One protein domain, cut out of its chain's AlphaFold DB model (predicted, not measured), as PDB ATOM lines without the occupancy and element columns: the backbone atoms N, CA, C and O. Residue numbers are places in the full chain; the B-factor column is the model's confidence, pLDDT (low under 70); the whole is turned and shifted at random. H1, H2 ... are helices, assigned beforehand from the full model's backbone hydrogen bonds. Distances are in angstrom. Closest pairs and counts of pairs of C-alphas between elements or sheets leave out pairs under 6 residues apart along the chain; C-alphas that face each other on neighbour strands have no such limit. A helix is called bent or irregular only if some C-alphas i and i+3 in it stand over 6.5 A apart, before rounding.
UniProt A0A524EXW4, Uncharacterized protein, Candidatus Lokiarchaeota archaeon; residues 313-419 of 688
ATOM      1  N   LEU A 313     -30.693  -1.501  -8.572       87.94
ATOM      2  CA  LEU A 313     -31.602  -2.051  -7.565       87.94
ATOM      3  C   LEU A 313     -33.051  -2.092  -8.019       87.94
ATOM      4  O   LEU A 313     -33.768  -2.966  -7.556       87.94
ATOM      5  N   ILE A 314     -33.503  -1.196  -8.895       85.88
ATOM      6  CA  ILE A 314     -34.898  -1.198  -9.355       85.88
ATOM      7  C   ILE A 314     -35.194  -2.517 -10.099       85.88
ATOM      8  O   ILE A 314     -36.197  -3.182  -9.845       85.88
ATOM      9  N   THR A 315     -34.260  -2.960 -10.946       83.06
ATOM     10  CA  THR A 315     -34.350  -4.252 -11.648       83.06
ATOM     11  C   THR A 315     -34.150  -5.428 -10.692       83.06
ATOM     12  O   THR A 315     -34.941  -6.371 -10.692       83.06
ATOM     13  N   GLU A 316     -33.131  -5.362  -9.836       87.50
ATOM     14  CA  GLU A 316     -32.784  -6.448  -8.913       87.50
ATOM     15  C   GLU A 316     -33.870  -6.691  -7.841       87.50
ATOM     16  O   GLU A 316     -34.110  -7.847  -7.468       87.50
ATOM     17  N   ASN A 317     -34.566  -5.631  -7.402       90.38
ATOM     18  CA  ASN A 317     -35.773  -5.687  -6.570       90.38
ATOM     19  C   ASN A 317     -36.902  -6.403  -7.307       90.38
ATOM     20  O   ASN A 317     -37.442  -7.369  -6.777       90.38
ATOM     21  N   ARG A 318     -37.231  -5.974  -8.535       85.69
ATOM     22  CA  ARG A 318     -38.329  -6.548  -9.332       85.69
ATOM     23  C   ARG A 318     -38.137  -8.044  -9.583       85.69
ATOM     24  O   ARG A 318     -39.052  -8.830  -9.368       85.69
ATOM     25  N   ILE A 319     -36.914  -8.457  -9.922       83.62
ATOM     26  CA  ILE A 319     -36.539  -9.874 -10.068       83.62
ATOM     27  C   ILE A 319     -36.717 -10.651  -8.751       83.62
ATOM     28  O   ILE A 319     -37.018 -11.846  -8.777       83.62
ATOM     29  N   CYS A 320     -36.497 -10.014  -7.598       88.50
ATOM     30  CA  CYS A 320     -36.668 -10.652  -6.295       88.50
ATOM     31  C   CYS A 320     -38.146 -10.739  -5.883       88.50
ATOM     32  O   CYS A 320     -38.571 -11.800  -5.427       88.50
ATOM     33  N   GLU A 321     -38.916  -9.670  -6.104       89.06
ATOM     34  CA  GLU A 321     -40.368  -9.595  -5.912       89.06
ATOM     35  C   GLU A 321     -41.084 -10.672  -6.739       89.06
ATOM     36  O   GLU A 321     -41.807 -11.493  -6.180       89.06
ATOM     37  N   ASP A 322     -40.817 -10.753  -8.046       82.62
ATOM     38  CA  ASP A 322     -41.460 -11.729  -8.933       82.62
ATOM     39  C   ASP A 322     -41.183 -13.174  -8.496       82.62
ATOM     40  O   ASP A 322     -42.088 -14.011  -8.487       82.62
ATOM     41  N   LYS A 323     -39.948 -13.474  -8.070       81.88
ATOM     42  CA  LYS A 323     -39.583 -14.792  -7.520       81.88
ATOM     43  C   LYS A 323     -40.293 -15.082  -6.199       81.88
ATOM     44  O   LYS A 323     -40.672 -16.227  -5.966       81.88
ATOM     45  N   LEU A 324     -40.469 -14.074  -5.346       85.44
ATOM     46  CA  LEU A 324     -41.147 -14.214  -4.060       85.44
ATOM     47  C   LEU A 324     -42.653 -14.445  -4.241       85.44
ATOM     48  O   LEU A 324     -43.182 -15.370  -3.635       85.44
ATOM     49  N   ILE A 325     -43.310 -13.697  -5.133       82.94
ATOM     50  CA  ILE A 325     -44.730 -13.874  -5.484       82.94
ATOM     51  C   ILE A 325     -44.976 -15.256  -6.105       82.94
ATOM     52  O   ILE A 325     -45.886 -15.965  -5.672       82.94
ATOM     53  N   ASN A 326     -44.157 -15.668  -7.085       74.50
ATOM     54  CA  ASN A 326     -44.219 -17.021  -7.656       74.50
ATOM     55  C   ASN A 326     -44.118 -18.087  -6.552       74.50
ATOM     56  O   ASN A 326     -44.909 -19.028  -6.505       74.50
ATOM     57  N   PHE A 327     -43.170 -17.924  -5.626       75.94
ATOM     58  CA  PHE A 327     -42.908 -18.921  -4.597       75.94
ATOM     59  C   PHE A 327     -43.968 -18.948  -3.477       75.94
ATOM     60  O   PHE A 327     -44.351 -20.035  -3.044       75.94
ATOM     61  N   GLU A 328     -44.502 -17.797  -3.049       78.88
ATOM     62  CA  GLU A 328     -45.684 -17.724  -2.170       78.88
ATOM     63  C   GLU A 328     -46.902 -18.398  -2.816       78.88
ATOM     64  O   GLU A 328     -47.569 -19.208  -2.170       78.88
ATOM     65  N   SER A 329     -47.148 -18.121  -4.103       74.75
ATOM     66  CA  SER A 329     -48.249 -18.717  -4.871       74.75
ATOM     67  C   SER A 329     -48.132 -20.241  -4.898       74.75
ATOM     68  O   SER A 329     -49.083 -20.928  -4.530       74.75
ATOM     69  N   SER A 330     -46.956 -20.786  -5.233       68.69
ATOM     70  CA  SER A 330     -46.707 -22.236  -5.231       68.69
ATOM     71  C   SER A 330     -46.829 -22.857  -3.835       68.69
ATOM     72  O   SER A 330     -47.424 -23.927  -3.693       68.69
ATOM     73  N   ILE A 331     -46.321 -22.196  -2.785       69.50
ATOM     74  CA  ILE A 331     -46.442 -22.705  -1.410       69.50
ATOM     75  C   ILE A 331     -47.893 -22.704  -0.920       69.50
ATOM     76  O   ILE A 331     -48.270 -23.647  -0.224       69.50
ATOM     77  N   SER A 332     -48.722 -21.732  -1.319       70.00
ATOM     78  CA  SER A 332     -50.138 -21.641  -0.913       70.00
ATOM     79  C   SER A 332     -50.968 -22.897  -1.237       70.00
ATOM     80  O   SER A 332     -51.994 -23.143  -0.607       70.00
ATOM     81  N   LEU A 333     -50.489 -23.728  -2.170       63.81
ATOM     82  CA  LEU A 333     -51.134 -24.962  -2.629       63.81
ATOM     83  C   LEU A 333     -50.725 -26.198  -1.828       63.81
ATOM     84  O   LEU A 333     -51.391 -27.228  -1.897       63.81
ATOM     85  N   THR A 334     -49.629 -26.124  -1.076       61.97
ATOM     86  CA  THR A 334     -49.062 -27.279  -0.367       61.97
ATOM     87  C   THR A 334     -49.985 -27.903   0.709       61.97
ATOM     88  O   THR A 334     -49.900 -29.122   0.883       61.97
ATOM     89  N   PRO A 335     -50.953 -27.185   1.328       63.91
ATOM     90  CA  PRO A 335     -52.006 -27.781   2.159       63.91
ATOM     91  C   PRO A 335     -52.965 -28.696   1.399       63.91
ATOM     92  O   PRO A 335     -53.454 -29.665   1.973       63.91
ATOM     93  N   LEU A 336     -53.195 -28.458   0.101       57.06
ATOM     94  CA  LEU A 336     -54.046 -29.320  -0.736       57.06
ATOM     95  C   LEU A 336     -53.438 -30.719  -0.946       57.06
ATOM     96  O   LEU A 336     -54.140 -31.640  -1.356       57.06
ATOM     97  N   ILE A 337     -52.143 -30.871  -0.654       54.88
ATOM     98  CA  ILE A 337     -51.398 -32.136  -0.662       54.88
ATOM     99  C   ILE A 337     -50.873 -32.506   0.741       54.88
ATOM    100  O   ILE A 337     -49.910 -33.258   0.862       54.88
ATOM    101  N   GLY A 338     -51.496 -31.978   1.803       53.59
ATOM    102  CA  GLY A 338     -51.267 -32.400   3.192       53.59
ATOM    103  C   GLY A 338     -50.087 -31.753   3.931       53.59
ATOM    104  O   GLY A 338     -49.745 -32.218   5.013       53.59
ATOM    105  N   ASN A 339     -49.460 -30.698   3.394       59.84
ATOM    106  CA  ASN A 339     -48.376 -29.986   4.087       59.84
ATOM    107  C   ASN A 339     -48.884 -28.752   4.847       59.84
ATOM    108  O   ASN A 339     -49.629 -27.939   4.303       59.84
ATOM    109  N   GLU A 340     -48.398 -28.538   6.068       64.62
ATOM    110  CA  GLU A 340     -48.637 -27.290   6.800       64.62
ATOM    111  C   GLU A 340     -47.740 -26.146   6.289       64.62
ATOM    112  O   GLU A 340     -46.519 -26.295   6.180       64.62
ATOM    113  N   ILE A 341     -48.324 -24.966   6.039       64.00
ATOM    114  CA  ILE A 341     -47.564 -23.741   5.737       64.00
ATOM    115  C   ILE A 341     -47.389 -22.906   7.006       64.00
ATOM    116  O   ILE A 341     -48.362 -22.460   7.612       64.00
ATOM    117  N   GLN A 342     -46.147 -22.542   7.324       66.69
ATOM    118  CA  GLN A 342     -45.862 -21.452   8.260       66.69
ATOM    119  C   GLN A 342     -45.701 -20.127   7.502       66.69
ATOM    120  O   GLN A 342     -44.591 -19.734   7.143       66.69
ATOM    121  N   LEU A 343     -46.814 -19.418   7.271       68.06
ATOM    122  CA  LEU A 343     -46.837 -18.160   6.500       68.06
ATOM    123  C   LEU A 343     -45.890 -17.085   7.064       68.06
ATOM    124  O   LEU A 343     -45.283 -16.344   6.295       68.06
ATOM    125  N   LYS A 344     -45.669 -17.076   8.387       73.31
ATOM    126  CA  LYS A 344     -44.718 -16.181   9.078       73.31
ATOM    127  C   LYS A 344     -43.273 -16.270   8.568       73.31
ATOM    128  O   LYS A 344     -42.476 -15.377   8.839       73.31
ATOM    129  N   PHE A 345     -42.901 -17.325   7.837       76.12
ATOM    130  CA  PHE A 345     -41.579 -17.401   7.212       76.12
ATOM    131  C   PHE A 345     -41.368 -16.266   6.195       76.12
ATOM    132  O   PHE A 345     -40.283 -15.685   6.123       76.12
ATOM    133  N   PHE A 346     -42.405 -15.943   5.416       86.81
ATOM    134  CA  PHE A 346     -42.324 -14.959   4.341       86.81
ATOM    135  C   PHE A 346     -42.101 -13.536   4.845       86.81
ATOM    136  O   PHE A 346     -41.446 -12.760   4.153       86.81
ATOM    137  N   ASP A 347     -42.544 -13.216   6.065       90.94
ATOM    138  CA  ASP A 347     -42.414 -11.880   6.655       90.94
ATOM    139  C   ASP A 347     -40.966 -11.382   6.661       90.94
ATOM    140  O   ASP A 347     -40.704 -10.231   6.323       90.94
ATOM    141  N   LYS A 348     -39.995 -12.254   6.971       91.31
ATOM    142  CA  LYS A 348     -38.576 -11.868   6.956       91.31
ATOM    143  C   LYS A 348     -38.048 -11.630   5.537       91.31
ATOM    144  O   LYS A 348     -37.207 -10.755   5.353       91.31
ATOM    145  N   ILE A 349     -38.530 -12.384   4.546       94.25
ATOM    146  CA  ILE A 349     -38.124 -12.204   3.144       94.25
ATOM    147  C   ILE A 349     -38.718 -10.905   2.596       94.25
ATOM    148  O   ILE A 349     -37.987 -10.098   2.029       94.25
ATOM    149  N   TRP A 350     -40.016 -10.674   2.819       95.75
ATOM    150  CA  TRP A 350     -40.671  -9.435   2.414       95.75
ATOM    151  C   TRP A 350     -40.032  -8.231   3.078       95.75
ATOM    152  O   TRP A 350     -39.665  -7.315   2.360       95.75
ATOM    153  N   LYS A 351     -39.802  -8.232   4.396       94.94
ATOM    154  CA  LYS A 351     -39.126  -7.107   5.058       94.94
ATOM    155  C   LYS A 351     -37.759  -6.792   4.440       94.94
ATOM    156  O   LYS A 351     -37.480  -5.622   4.210       94.94
ATOM    157  N   ASN A 352     -36.960  -7.805   4.084       94.81
ATOM    158  CA  ASN A 352     -35.699  -7.600   3.361       94.81
ATOM    159  C   ASN A 352     -35.912  -6.950   1.978       94.81
ATOM    160  O   ASN A 352     -35.226  -5.986   1.651       94.81
ATOM    161  N   VAL A 353     -36.870  -7.447   1.180       96.38
ATOM    162  CA  VAL A 353     -37.207  -6.872  -0.138       96.38
ATOM    163  C   VAL A 353     -37.723  -5.440   0.005       96.38
ATOM    164  O   VAL A 353     -37.218  -4.548  -0.659       96.38
ATOM    165  N   LEU A 354     -38.678  -5.195   0.901       96.19
ATOM    166  CA  LEU A 354     -39.262  -3.876   1.123       96.19
ATOM    167  C   LEU A 354     -38.212  -2.870   1.607       96.19
ATOM    168  O   LEU A 354     -38.118  -1.788   1.047       96.19
ATOM    169  N   MET A 355     -37.347  -3.224   2.561       93.81
ATOM    170  CA  MET A 355     -36.251  -2.335   2.976       93.81
ATOM    171  C   MET A 355     -35.289  -2.006   1.817       93.81
ATOM    172  O   MET A 355     -34.820  -0.877   1.714       93.81
ATOM    173  N   ALA A 356     -35.045  -2.938   0.890       93.69
ATOM    174  CA  ALA A 356     -34.252  -2.681  -0.317       93.69
ATOM    175  C   ALA A 356     -34.964  -1.814  -1.381       93.69
ATOM    176  O   ALA A 356     -34.343  -1.462  -2.391       93.69
ATOM    177  N   GLN A 357     -36.241  -1.475  -1.173       94.19
ATOM    178  CA  GLN A 357     -37.067  -0.647  -2.061       94.19
ATOM    179  C   GLN A 357     -37.145   0.831  -1.673       94.19
ATOM    180  O   GLN A 357     -37.873   1.604  -2.298       94.19
ATOM    181  N   ASN A 358     -36.439   1.225  -0.621       92.50
ATOM    182  CA  ASN A 358     -36.455   2.593  -0.145       92.50
ATOM    183  C   ASN A 358     -36.007   3.617  -1.207       92.50
ATOM    184  O   ASN A 358     -35.115   3.344  -2.010       92.50
ATOM    185  N   HIS A 359     -36.622   4.802  -1.182       90.88
ATOM    186  CA  HIS A 359     -36.426   5.841  -2.187       90.88
ATOM    187  C   HIS A 359     -34.961   6.289  -2.340       90.88
ATOM    188  O   HIS A 359     -34.468   6.358  -3.467       90.88
ATOM    189  N   ASP A 360     -34.229   6.495  -1.240       88.12
ATOM    190  CA  ASP A 360     -32.817   6.911  -1.257       88.12
ATOM    191  C   ASP A 360     -31.901   5.859  -1.894       88.12
ATOM    192  O   ASP A 360     -30.911   6.197  -2.547       88.12
ATOM    193  N   ALA A 361     -32.272   4.577  -1.823       88.62
ATOM    194  CA  ALA A 361     -31.568   3.524  -2.548       88.62
ATOM    195  C   ALA A 361     -31.698   3.632  -4.077       88.62
ATOM    196  O   ALA A 361     -30.916   3.010  -4.799       88.62
ATOM    197  N   TYR A 362     -32.634   4.447  -4.574       88.56
ATOM    198  CA  TYR A 362     -32.819   4.746  -5.991       88.56
ATOM    199  C   TYR A 362     -32.304   6.137  -6.394       88.56
ATOM    200  O   TYR A 362     -31.706   6.244  -7.468       88.56
ATOM    201  N   ILE A 363     -32.496   7.179  -5.567       87.12
ATOM    202  CA  ILE A 363     -32.069   8.556  -5.893       87.12
ATOM    203  C   ILE A 363     -30.602   8.849  -5.533       87.12
ATOM    204  O   ILE A 363     -29.933   9.562  -6.284       87.12
ATOM    205  N   VAL A 364     -30.061   8.266  -4.455       87.44
ATOM    206  CA  VAL A 364     -28.669   8.473  -3.998       87.44
ATOM    207  C   VAL A 364     -27.854   7.167  -3.841       87.44
ATOM    208  O   VAL A 364     -27.123   6.991  -2.863       87.44
ATOM    209  N   PRO A 365     -27.876   6.243  -4.828       87.62
ATOM    210  CA  PRO A 365     -27.344   4.875  -4.701       87.62
ATOM    211  C   PRO A 365     -25.848   4.777  -4.344       87.62
ATOM    212  O   PRO A 365     -25.400   3.777  -3.769       87.62
ATOM    213  N   TYR A 366     -25.056   5.793  -4.695       89.12
ATOM    214  CA  TYR A 366     -23.598   5.798  -4.532       89.12
ATOM    215  C   TYR A 366     -23.110   6.517  -3.271       89.12
ATOM    216  O   TYR A 366     -21.921   6.447  -2.971       89.12
ATOM    217  N   ILE A 367     -24.001   7.168  -2.517       85.69
ATOM    218  CA  ILE A 367     -23.659   7.714  -1.202       85.69
ATOM    219  C   ILE A 367     -23.359   6.545  -0.254       85.69
ATOM    220  O   ILE A 367     -24.036   5.515  -0.296       85.69
ATOM    221  N   THR A 368     -22.338   6.678   0.594       85.44
ATOM    222  CA  THR A 368     -22.135   5.783   1.737       85.44
ATOM    223  C   THR A 368     -22.701   6.427   3.006       85.44
ATOM    224  O   THR A 368     -22.585   7.646   3.185       85.44
ATOM    225  N   PRO A 369     -23.311   5.644   3.913       78.69
ATOM    226  CA  PRO A 369     -23.632   6.111   5.257       78.69
ATOM    227  C   PRO A 369     -22.463   6.853   5.915       78.69
ATOM    228  O   PRO A 369     -21.330   6.361   5.877       78.69
ATOM    229  N   GLY A 370     -22.736   8.009   6.521       74.19
ATOM    230  CA  GLY A 370     -21.754   8.936   7.096       74.19
ATOM    231  C   GLY A 370     -21.352  10.107   6.213       74.19
ATOM    232  O   GLY A 370     -20.869  11.115   6.729       74.19
ATOM    233  N   MET A 371     -21.517  10.011   4.889       78.62
ATOM    234  CA  MET A 371     -21.135  11.108   3.988       78.62
ATOM    235  C   MET A 371     -21.908  12.393   4.276       78.62
ATOM    236  O   MET A 371     -21.361  13.483   4.103       78.62
ATOM    237  N   TYR A 372     -23.149  12.275   4.748       74.31
ATOM    238  CA  TYR A 372     -23.968  13.429   5.074       74.31
ATOM    239  C   TYR A 372     -23.445  14.136   6.337       74.31
ATOM    240  O   TYR A 372     -23.183  15.340   6.280       74.31
ATOM    241  N   LEU A 373     -23.137  13.405   7.422       71.12
ATOM    242  CA  LEU A 373     -22.435  13.974   8.590       71.12
ATOM    243  C   LEU A 373     -21.098  14.626   8.227       71.12
ATOM    244  O   LEU A 373     -20.816  15.736   8.681       71.12
ATOM    245  N   MET A 374     -20.286  13.972   7.389       74.44
ATOM    246  CA  MET A 374     -19.012  14.537   6.934       74.44
ATOM    247  C   MET A 374     -19.223  15.846   6.157       74.44
ATOM    248  O   MET A 374     -18.492  16.806   6.382       74.44
ATOM    249  N   SER A 375     -20.262  15.935   5.316       74.19
ATOM    250  CA  SER A 375     -20.608  17.177   4.604       74.19
ATOM    251  C   SER A 375     -21.080  18.311   5.528       74.19
ATOM    252  O   SER A 375     -20.873  19.481   5.211       74.19
ATOM    253  N   GLN A 376     -21.649  17.977   6.693       69.88
ATOM    254  CA  GLN A 376     -21.999  18.929   7.756       69.88
ATOM    255  C   GLN A 376     -20.805  19.300   8.665       69.88
ATOM    256  O   GLN A 376     -20.979  20.092   9.591       69.88
ATOM    257  N   GLY A 377     -19.605  18.752   8.433       70.44
ATOM    258  CA  GLY A 377     -18.423  18.983   9.275       70.44
ATOM    259  C   GLY A 377     -18.434  18.217  10.604       70.44
ATOM    260  O   GLY A 377     -17.780  18.634  11.554       70.44
ATOM    261  N   LEU A 378     -19.186  17.113  10.688       67.56
ATOM    262  CA  LEU A 378     -19.389  16.311  11.904       67.56
ATOM    263  C   LEU A 378     -18.733  14.920  11.795       67.56
ATOM    264  O   LEU A 378     -19.306  13.917  12.218       67.56
ATOM    265  N   SER A 379     -17.535  14.857  11.203       63.47
ATOM    266  CA  SER A 379     -16.777  13.617  10.947       63.47
ATOM    267  C   SER A 379     -16.513  12.781  12.195       63.47
ATOM    268  O   SER A 379     -16.549  11.556  12.140       63.47
ATOM    269  N   ASP A 380     -16.269  13.435  13.327       64.56
ATOM    270  CA  ASP A 380     -15.696  12.792  14.515       64.56
ATOM    271  C   ASP A 380     -16.734  11.974  15.305       64.56
ATOM    272  O   ASP A 380     -16.398  11.268  16.253       64.56
ATOM    273  N   GLN A 381     -18.008  12.067  14.913       63.12
ATOM    274  CA  GLN A 381     -19.142  11.424  15.578       63.12
ATOM    275  C   GLN A 381     -19.550  10.094  14.927       63.12
ATOM    276  O   GLN A 381     -20.524   9.479  15.366       63.12
ATOM    277  N   TYR A 382     -18.866   9.657  13.860       66.19
ATOM    278  CA  TYR A 382     -19.312   8.514  13.067       66.19
ATOM    279  C   TYR A 382     -18.214   7.883  12.191       66.19
ATOM    280  O   TYR A 382     -17.361   8.572  11.641       66.19
ATOM    281  N   ILE A 383     -18.272   6.559  11.993       66.12
ATOM    282  CA  ILE A 383     -17.349   5.825  11.111       66.12
ATOM    283  C   ILE A 383     -18.044   5.539   9.766       66.12
ATOM    284  O   ILE A 383     -18.979   4.733   9.744       66.12
ATOM    285  N   PRO A 384     -17.602   6.137   8.637       69.38
ATOM    286  CA  PRO A 384     -18.235   5.945   7.333       69.38
ATOM    287  C   PRO A 384     -18.281   4.477   6.909       69.38
ATOM    288  O   PRO A 384     -17.297   3.739   7.022       69.38
ATOM    289  N   SER A 385     -19.424   4.051   6.365       78.62
ATOM    290  CA  SER A 385     -19.519   2.704   5.806       78.62
ATOM    291  C   SER A 385     -18.668   2.602   4.541       78.62
ATOM    292  O   SER A 385     -18.652   3.508   3.709       78.62
ATOM    293  N   LYS A 386     -17.995   1.461   4.362       85.62
ATOM    294  CA  LYS A 386     -17.271   1.142   3.119       85.62
ATOM    295  C   LYS A 386     -18.202   0.741   1.970       85.62
ATOM    296  O   LYS A 386     -17.737   0.620   0.842       85.62
ATOM    297  N   LEU A 387     -19.477   0.486   2.267       88.75
ATOM    298  CA  LEU A 387     -20.489   0.100   1.290       88.75
ATOM    299  C   LEU A 387     -21.416   1.278   1.002       88.75
ATOM    300  O   LEU A 387     -21.856   1.964   1.928       88.75
ATOM    301  N   SER A 388     -21.749   1.482  -0.271       88.94
ATOM    302  CA  SER A 388     -22.784   2.440  -0.653       88.94
ATOM    303  C   SER A 388     -24.170   1.964  -0.219       88.94
ATOM    304  O   SER A 388     -24.392   0.777   0.051       88.94
ATOM    305  N   ILE A 389     -25.123   2.893  -0.196       87.12
ATOM    306  CA  ILE A 389     -26.542   2.605   0.007       87.12
ATOM    307  C   ILE A 389     -27.011   1.506  -0.963       87.12
ATOM    308  O   ILE A 389     -27.637   0.539  -0.527       87.12
ATOM    309  N   GLU A 390     -26.645   1.592  -2.249       90.06
ATOM    310  CA  GLU A 390     -27.012   0.567  -3.233       90.06
ATOM    311  C   GLU A 390     -26.471  -0.819  -2.851       90.06
ATOM    312  O   GLU A 390     -27.184  -1.819  -2.924       90.06
ATOM    313  N   GLN A 391     -25.212  -0.887  -2.415       91.31
ATOM    314  CA  GLN A 391     -24.558  -2.142  -2.041       91.31
ATOM    315  C   GLN A 391     -25.168  -2.756  -0.771       91.31
ATOM    316  O   GLN A 391     -25.370  -3.971  -0.725       91.31
ATOM    317  N   LYS A 392     -25.516  -1.941   0.236       90.00
ATOM    318  CA  LYS A 392     -26.213  -2.410   1.447       90.00
ATOM    319  C   LYS A 392     -27.611  -2.946   1.126       90.00
ATOM    320  O   LYS A 392     -27.949  -4.049   1.556       90.00
ATOM    321  N   SER A 393     -28.386  -2.227   0.317       91.88
ATOM    322  CA  SER A 393     -29.708  -2.680  -0.134       91.88
ATOM    323  C   SER A 393     -29.629  -3.918  -1.040       91.88
ATOM    324  O   SER A 393     -30.488  -4.793  -0.952       91.88
ATOM    325  N   MET A 394     -28.560  -4.080  -1.832       92.94
ATOM    326  CA  MET A 394     -28.310  -5.325  -2.573       92.94
ATOM    327  C   MET A 394     -28.085  -6.510  -1.626       92.94
ATOM    328  O   MET A 394     -28.635  -7.584  -1.846       92.94
ATOM    329  N   GLY A 395     -27.361  -6.299  -0.522       93.44
ATOM    330  CA  GLY A 395     -27.173  -7.312   0.519       93.44
ATOM    331  C   GLY A 395     -28.492  -7.815   1.121       93.44
ATOM    332  O   GLY A 395     -28.634  -9.012   1.368       93.44
ATOM    333  N   LEU A 396     -29.494  -6.943   1.290       93.75
ATOM    334  CA  LEU A 396     -30.841  -7.350   1.713       93.75
ATOM    335  C   LEU A 396     -31.531  -8.241   0.666       93.75
ATOM    336  O   LEU A 396     -32.142  -9.252   1.025       93.75
ATOM    337  N   LEU A 397     -31.394  -7.920  -0.624       94.62
ATOM    338  CA  LEU A 397     -31.912  -8.759  -1.708       94.62
ATOM    339  C   LEU A 397     -31.197 -10.107  -1.790       94.62
ATOM    340  O   LEU A 397     -31.847 -11.128  -2.003       94.62
ATOM    341  N   ASP A 398     -29.888 -10.152  -1.565       95.12
ATOM    342  CA  ASP A 398     -29.126 -11.402  -1.557       95.12
ATOM    343  C   ASP A 398     -29.480 -12.286  -0.353       95.12
ATOM    344  O   ASP A 398     -29.618 -13.505  -0.509       95.12
ATOM    345  N   LEU A 399     -29.775 -11.695   0.813       94.56
ATOM    346  CA  LEU A 399     -30.386 -12.407   1.941       94.56
ATOM    347  C   LEU A 399     -31.770 -12.968   1.573       94.56
ATOM    348  O   LEU A 399     -32.024 -14.153   1.801       94.56
ATOM    349  N   ALA A 400     -32.640 -12.165   0.951       93.88
ATOM    350  CA  ALA A 400     -33.957 -12.614   0.493       93.88
ATOM    351  C   ALA A 400     -33.850 -13.772  -0.521       93.88
ATOM    352  O   ALA A 400     -34.519 -14.798  -0.384       93.88
ATOM    353  N   ARG A 401     -32.939 -13.674  -1.496       92.38
ATOM    354  CA  ARG A 401     -32.651 -14.722  -2.494       92.38
ATOM    355  C   ARG A 401     -32.106 -15.993  -1.856       92.38
ATOM    356  O   ARG A 401     -32.518 -17.086  -2.243       92.38
ATOM    357  N   ALA A 402     -31.211 -15.877  -0.876       92.31
ATOM    358  CA  ALA A 402     -30.692 -17.018  -0.129       92.31
ATOM    359  C   ALA A 402     -31.807 -17.729   0.658       92.31
ATOM    360  O   ALA A 402     -31.872 -18.961   0.652       92.31
ATOM    361  N   GLN A 403     -32.731 -16.973   1.260       89.50
ATOM    362  CA  GLN A 403     -33.909 -17.513   1.946       89.50
ATOM    363  C   GLN A 403     -34.865 -18.221   0.974       89.50
ATOM    364  O   GLN A 403     -35.219 -19.373   1.220       89.50
ATOM    365  N   ILE A 404     -35.204 -17.602  -0.165       84.38
ATOM    366  CA  ILE A 404     -36.019 -18.218  -1.231       84.38
ATOM    367  C   ILE A 404     -35.348 -19.497  -1.759       84.38
ATOM    368  O   ILE A 404     -36.005 -20.522  -1.929       84.38
ATOM    369  N   LYS A 405     -34.025 -19.494  -1.970       84.38
ATOM    370  CA  LYS A 405     -33.269 -20.678  -2.419       84.38
ATOM    371  C   LYS A 405     -33.255 -21.794  -1.369       84.38
ATOM    372  O   LYS A 405     -33.374 -22.962  -1.733       84.38
ATOM    373  N   SER A 406     -33.125 -21.451  -0.088       83.00
ATOM    374  CA  SER A 406     -33.189 -22.403   1.031       83.00
ATOM    375  C   SER A 406     -34.574 -23.051   1.136       83.00
ATOM    376  O   SER A 406     -34.690 -24.276   1.192       83.00
ATOM    377  N   LEU A 407     -35.634 -22.245   1.037       73.94
ATOM    378  CA  LEU A 407     -37.013 -22.725   0.959       73.94
ATOM    379  C   LEU A 407     -37.254 -23.624  -0.254       73.94
ATOM    380  O   LEU A 407     -37.837 -24.693  -0.107       73.94
ATOM    381  N   ASN A 408     -36.795 -23.223  -1.441       72.25
ATOM    382  CA  ASN A 408     -36.953 -24.022  -2.654       72.25
ATOM    383  C   ASN A 408     -36.225 -25.368  -2.511       72.25
ATOM    384  O   ASN A 408     -36.791 -26.395  -2.858       72.25
ATOM    385  N   LYS A 409     -35.039 -25.414  -1.881       73.56
ATOM    386  CA  LYS A 409     -34.395 -26.688  -1.508       73.56
ATOM    387  C   LYS A 409     -35.251 -27.527  -0.551       73.56
ATOM    388  O   LYS A 409     -35.409 -28.717  -0.801       73.56
ATOM    389  N   LYS A 410     -35.838 -26.930   0.495       68.19
ATOM    390  CA  LYS A 410     -36.740 -27.634   1.431       68.19
ATOM    391  C   LYS A 410     -37.982 -28.189   0.717       68.19
ATOM    392  O   LYS A 410     -38.367 -29.331   0.952       68.19
ATOM    393  N   MET A 411     -38.558 -27.421  -0.208       63.06
ATOM    394  CA  MET A 411     -39.642 -27.872  -1.087       63.06
ATOM    395  C   MET A 411     -39.185 -28.962  -2.064       63.06
ATOM    396  O   MET A 411     -39.940 -29.883  -2.343       63.06
ATOM    397  N   GLN A 412     -37.950 -28.901  -2.565       62.41
ATOM    398  CA  GLN A 412     -37.375 -29.923  -3.444       62.41
ATOM    399  C   GLN A 412     -37.090 -31.237  -2.712       62.41
ATOM    400  O   GLN A 412     -37.309 -32.288  -3.300       62.41
ATOM    401  N   SER A 413     -36.715 -31.224  -1.429       56.94
ATOM    402  CA  SER A 413     -36.619 -32.462  -0.638       56.94
ATOM    403  C   SER A 413     -37.969 -33.160  -0.421       56.94
ATOM    404  O   SER A 413     -37.985 -34.367  -0.204       56.94
ATOM    405  N   LEU A 414     -39.096 -32.447  -0.554       52.62
ATOM    406  CA  LEU A 414     -40.438 -33.049  -0.582       52.62
ATOM    407  C   LEU A 414     -40.787 -33.674  -1.953       52.62
ATOM    408  O   LEU A 414     -41.803 -34.349  -2.064       52.62
ATOM    409  N   LYS A 415     -39.967 -33.475  -3.000       46.81
ATOM    410  CA  LYS A 415     -40.210 -33.992  -4.365       46.81
ATOM    411  C   LYS A 415     -39.715 -35.422  -4.608       46.81
ATOM    412  O   LYS A 415     -39.900 -35.920  -5.713       46.81
ATOM    413  N   ASN A 416     -39.103 -36.100  -3.635       39.03
ATOM    414  CA  ASN A 416     -38.510 -37.440  -3.826       39.03
ATOM    415  C   ASN A 416     -39.537 -38.588  -3.963       39.03
ATOM    416  O   ASN A 416     -39.231 -39.754  -3.719       39.03
ATOM    417  N   SER A 417     -40.751 -38.261  -4.398       41.22
ATOM    418  CA  SER A 417     -41.802 -39.189  -4.774       41.22
ATOM    419  C   SER A 417     -42.743 -38.528  -5.793       41.22
ATOM    420  O   SER A 417     -43.292 -37.465  -5.504       41.22
ATOM    421  N   HIS A 418     -43.009 -39.238  -6.900       40.81
ATOM    422  CA  HIS A 418     -44.129 -39.057  -7.854       40.81
ATOM    423  C   HIS A 418     -43.922 -38.193  -9.123       40.81
ATOM    424  O   HIS A 418     -42.887 -37.562  -9.318       40.81
ATOM    425  N   GLU A 419     -44.905 -38.297 -10.030       40.62
ATOM    426  CA  GLU A 419     -44.875 -37.913 -11.455       40.62
ATOM    427  C   GLU A 419     -45.589 -36.572 -11.768       40.62
ATOM    428  O   GLU A 419     -46.027 -35.825 -10.888       40.62
TER     429      GLU A 419
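AT A GLANCE: This is residues 313 to 419 of the 688 residues of an uncharacterized protein of Candidatus Lokiarchaeota archaeon (UniProt A0A524EXW4). Three helices lie lengthwise side by side in a slender three-helix bundle: the long H6, with H1 and the shorter H3 packed along it, running up and down. At one end of the bundle the chain turns through the short H2 and folds back into H3; at the other end the small H4 packs on the ends of H1 and H6, and beyond it a loose loop with H5 reaches out and returns to H6, lengthening the whole. The printed part has 107 residues, with six named helices in the order H1, H2, H3, H4, H5, H6 and no named strand, and its class is all helix. It is loose, with a radius of gyration of the C-alphas of 18.7 A, and spans 65 by 23 by 19 A.

IN THESE COORDINATES: H6, the longest helix, has 25 residues, 389 to 413, and is 36.5 A from first to last C-alpha. It begins at C-alpha 389 at (-26.542, 2.605, 0.007) and ends at C-alpha 413 at (-36.619, -32.462, -0.638). H1 is residues 313 to 331, 26.2 A long, and begins at C-alpha 313 at (-31.602, -2.051, -7.565). H3 is residues 344 to 355, 17.3 A long; it is neither bent nor irregular, but only just: C-alphas 345 and 348 are 6.3 A apart. The short helices are H2, residues 334 to 337, H4, residues 360 to 363, and H5, residues 371 to 375. C-alpha 375, where H5 ends, is at (-20.608, 17.177, 4.604).

HOW THE PARTS SIT: H1, H3 and H6 form a bundle that is up and down, each helix running against the one before it in the chain. H6 touches H3 with residues 393 to 404 alone; the closest C-alphas, those of Ile 349 and Ala 400, are 5.0 A apart. H3 and H6 run opposite ways at a shallow tilt of 24 degrees. H6 also touches H1, the closest C-alphas being those of Leu 313 and Met 394 at 6.8 A. H1 and H6 run the same way at a shallow tilt of 22 degrees. H1 and H3 touch, with the closest C-alphas, those of Asn 317 and Val 353, 6.7 A apart; they run opposite ways at a shallow tilt of 14 degrees. H4 touches H6 at residues 389 to 393 alone, and the closest C-alphas are those of Ala 361 and Glu 390, 5.5 A apart. H4 and H1 only just touch, with 3 pairs of C-alphas within 8 A, the closest being Leu 313 and Tyr 362 at 7.1 A. H1 and H2 meet only through their link, and H2 is apart from H3 and H6. H5 touches no helix. Each O i to N i+4 pair is within hydrogen-bond range in H1, H5 and H6, against 6 of 8 in H3; H2 and H4 are too short for such a pair, and their one O i to N i+3 pair is within range in H2 but not in H4.

THE WHOLE: The outline is a rod, and the two C-alphas farthest apart, those of Gly 377 and Glu 419, are 66.1 A from each other. The printed part has no cut. The links H1 to H2 and H3 to H4 are tight, H2 to H3 and H4 to H5 are short, and H5 to H6 is long, with 13 residues, 376 to 388. The C-alphas of that long link lie 17 to 34 A from the mean of the C-alphas. The mean pLDDT of the printed part is 78.3. It is under 70 at residues 330 to 331, 333 to 343, 376, 378 to 384 and 410 to 419, and the mean of H2 is 59.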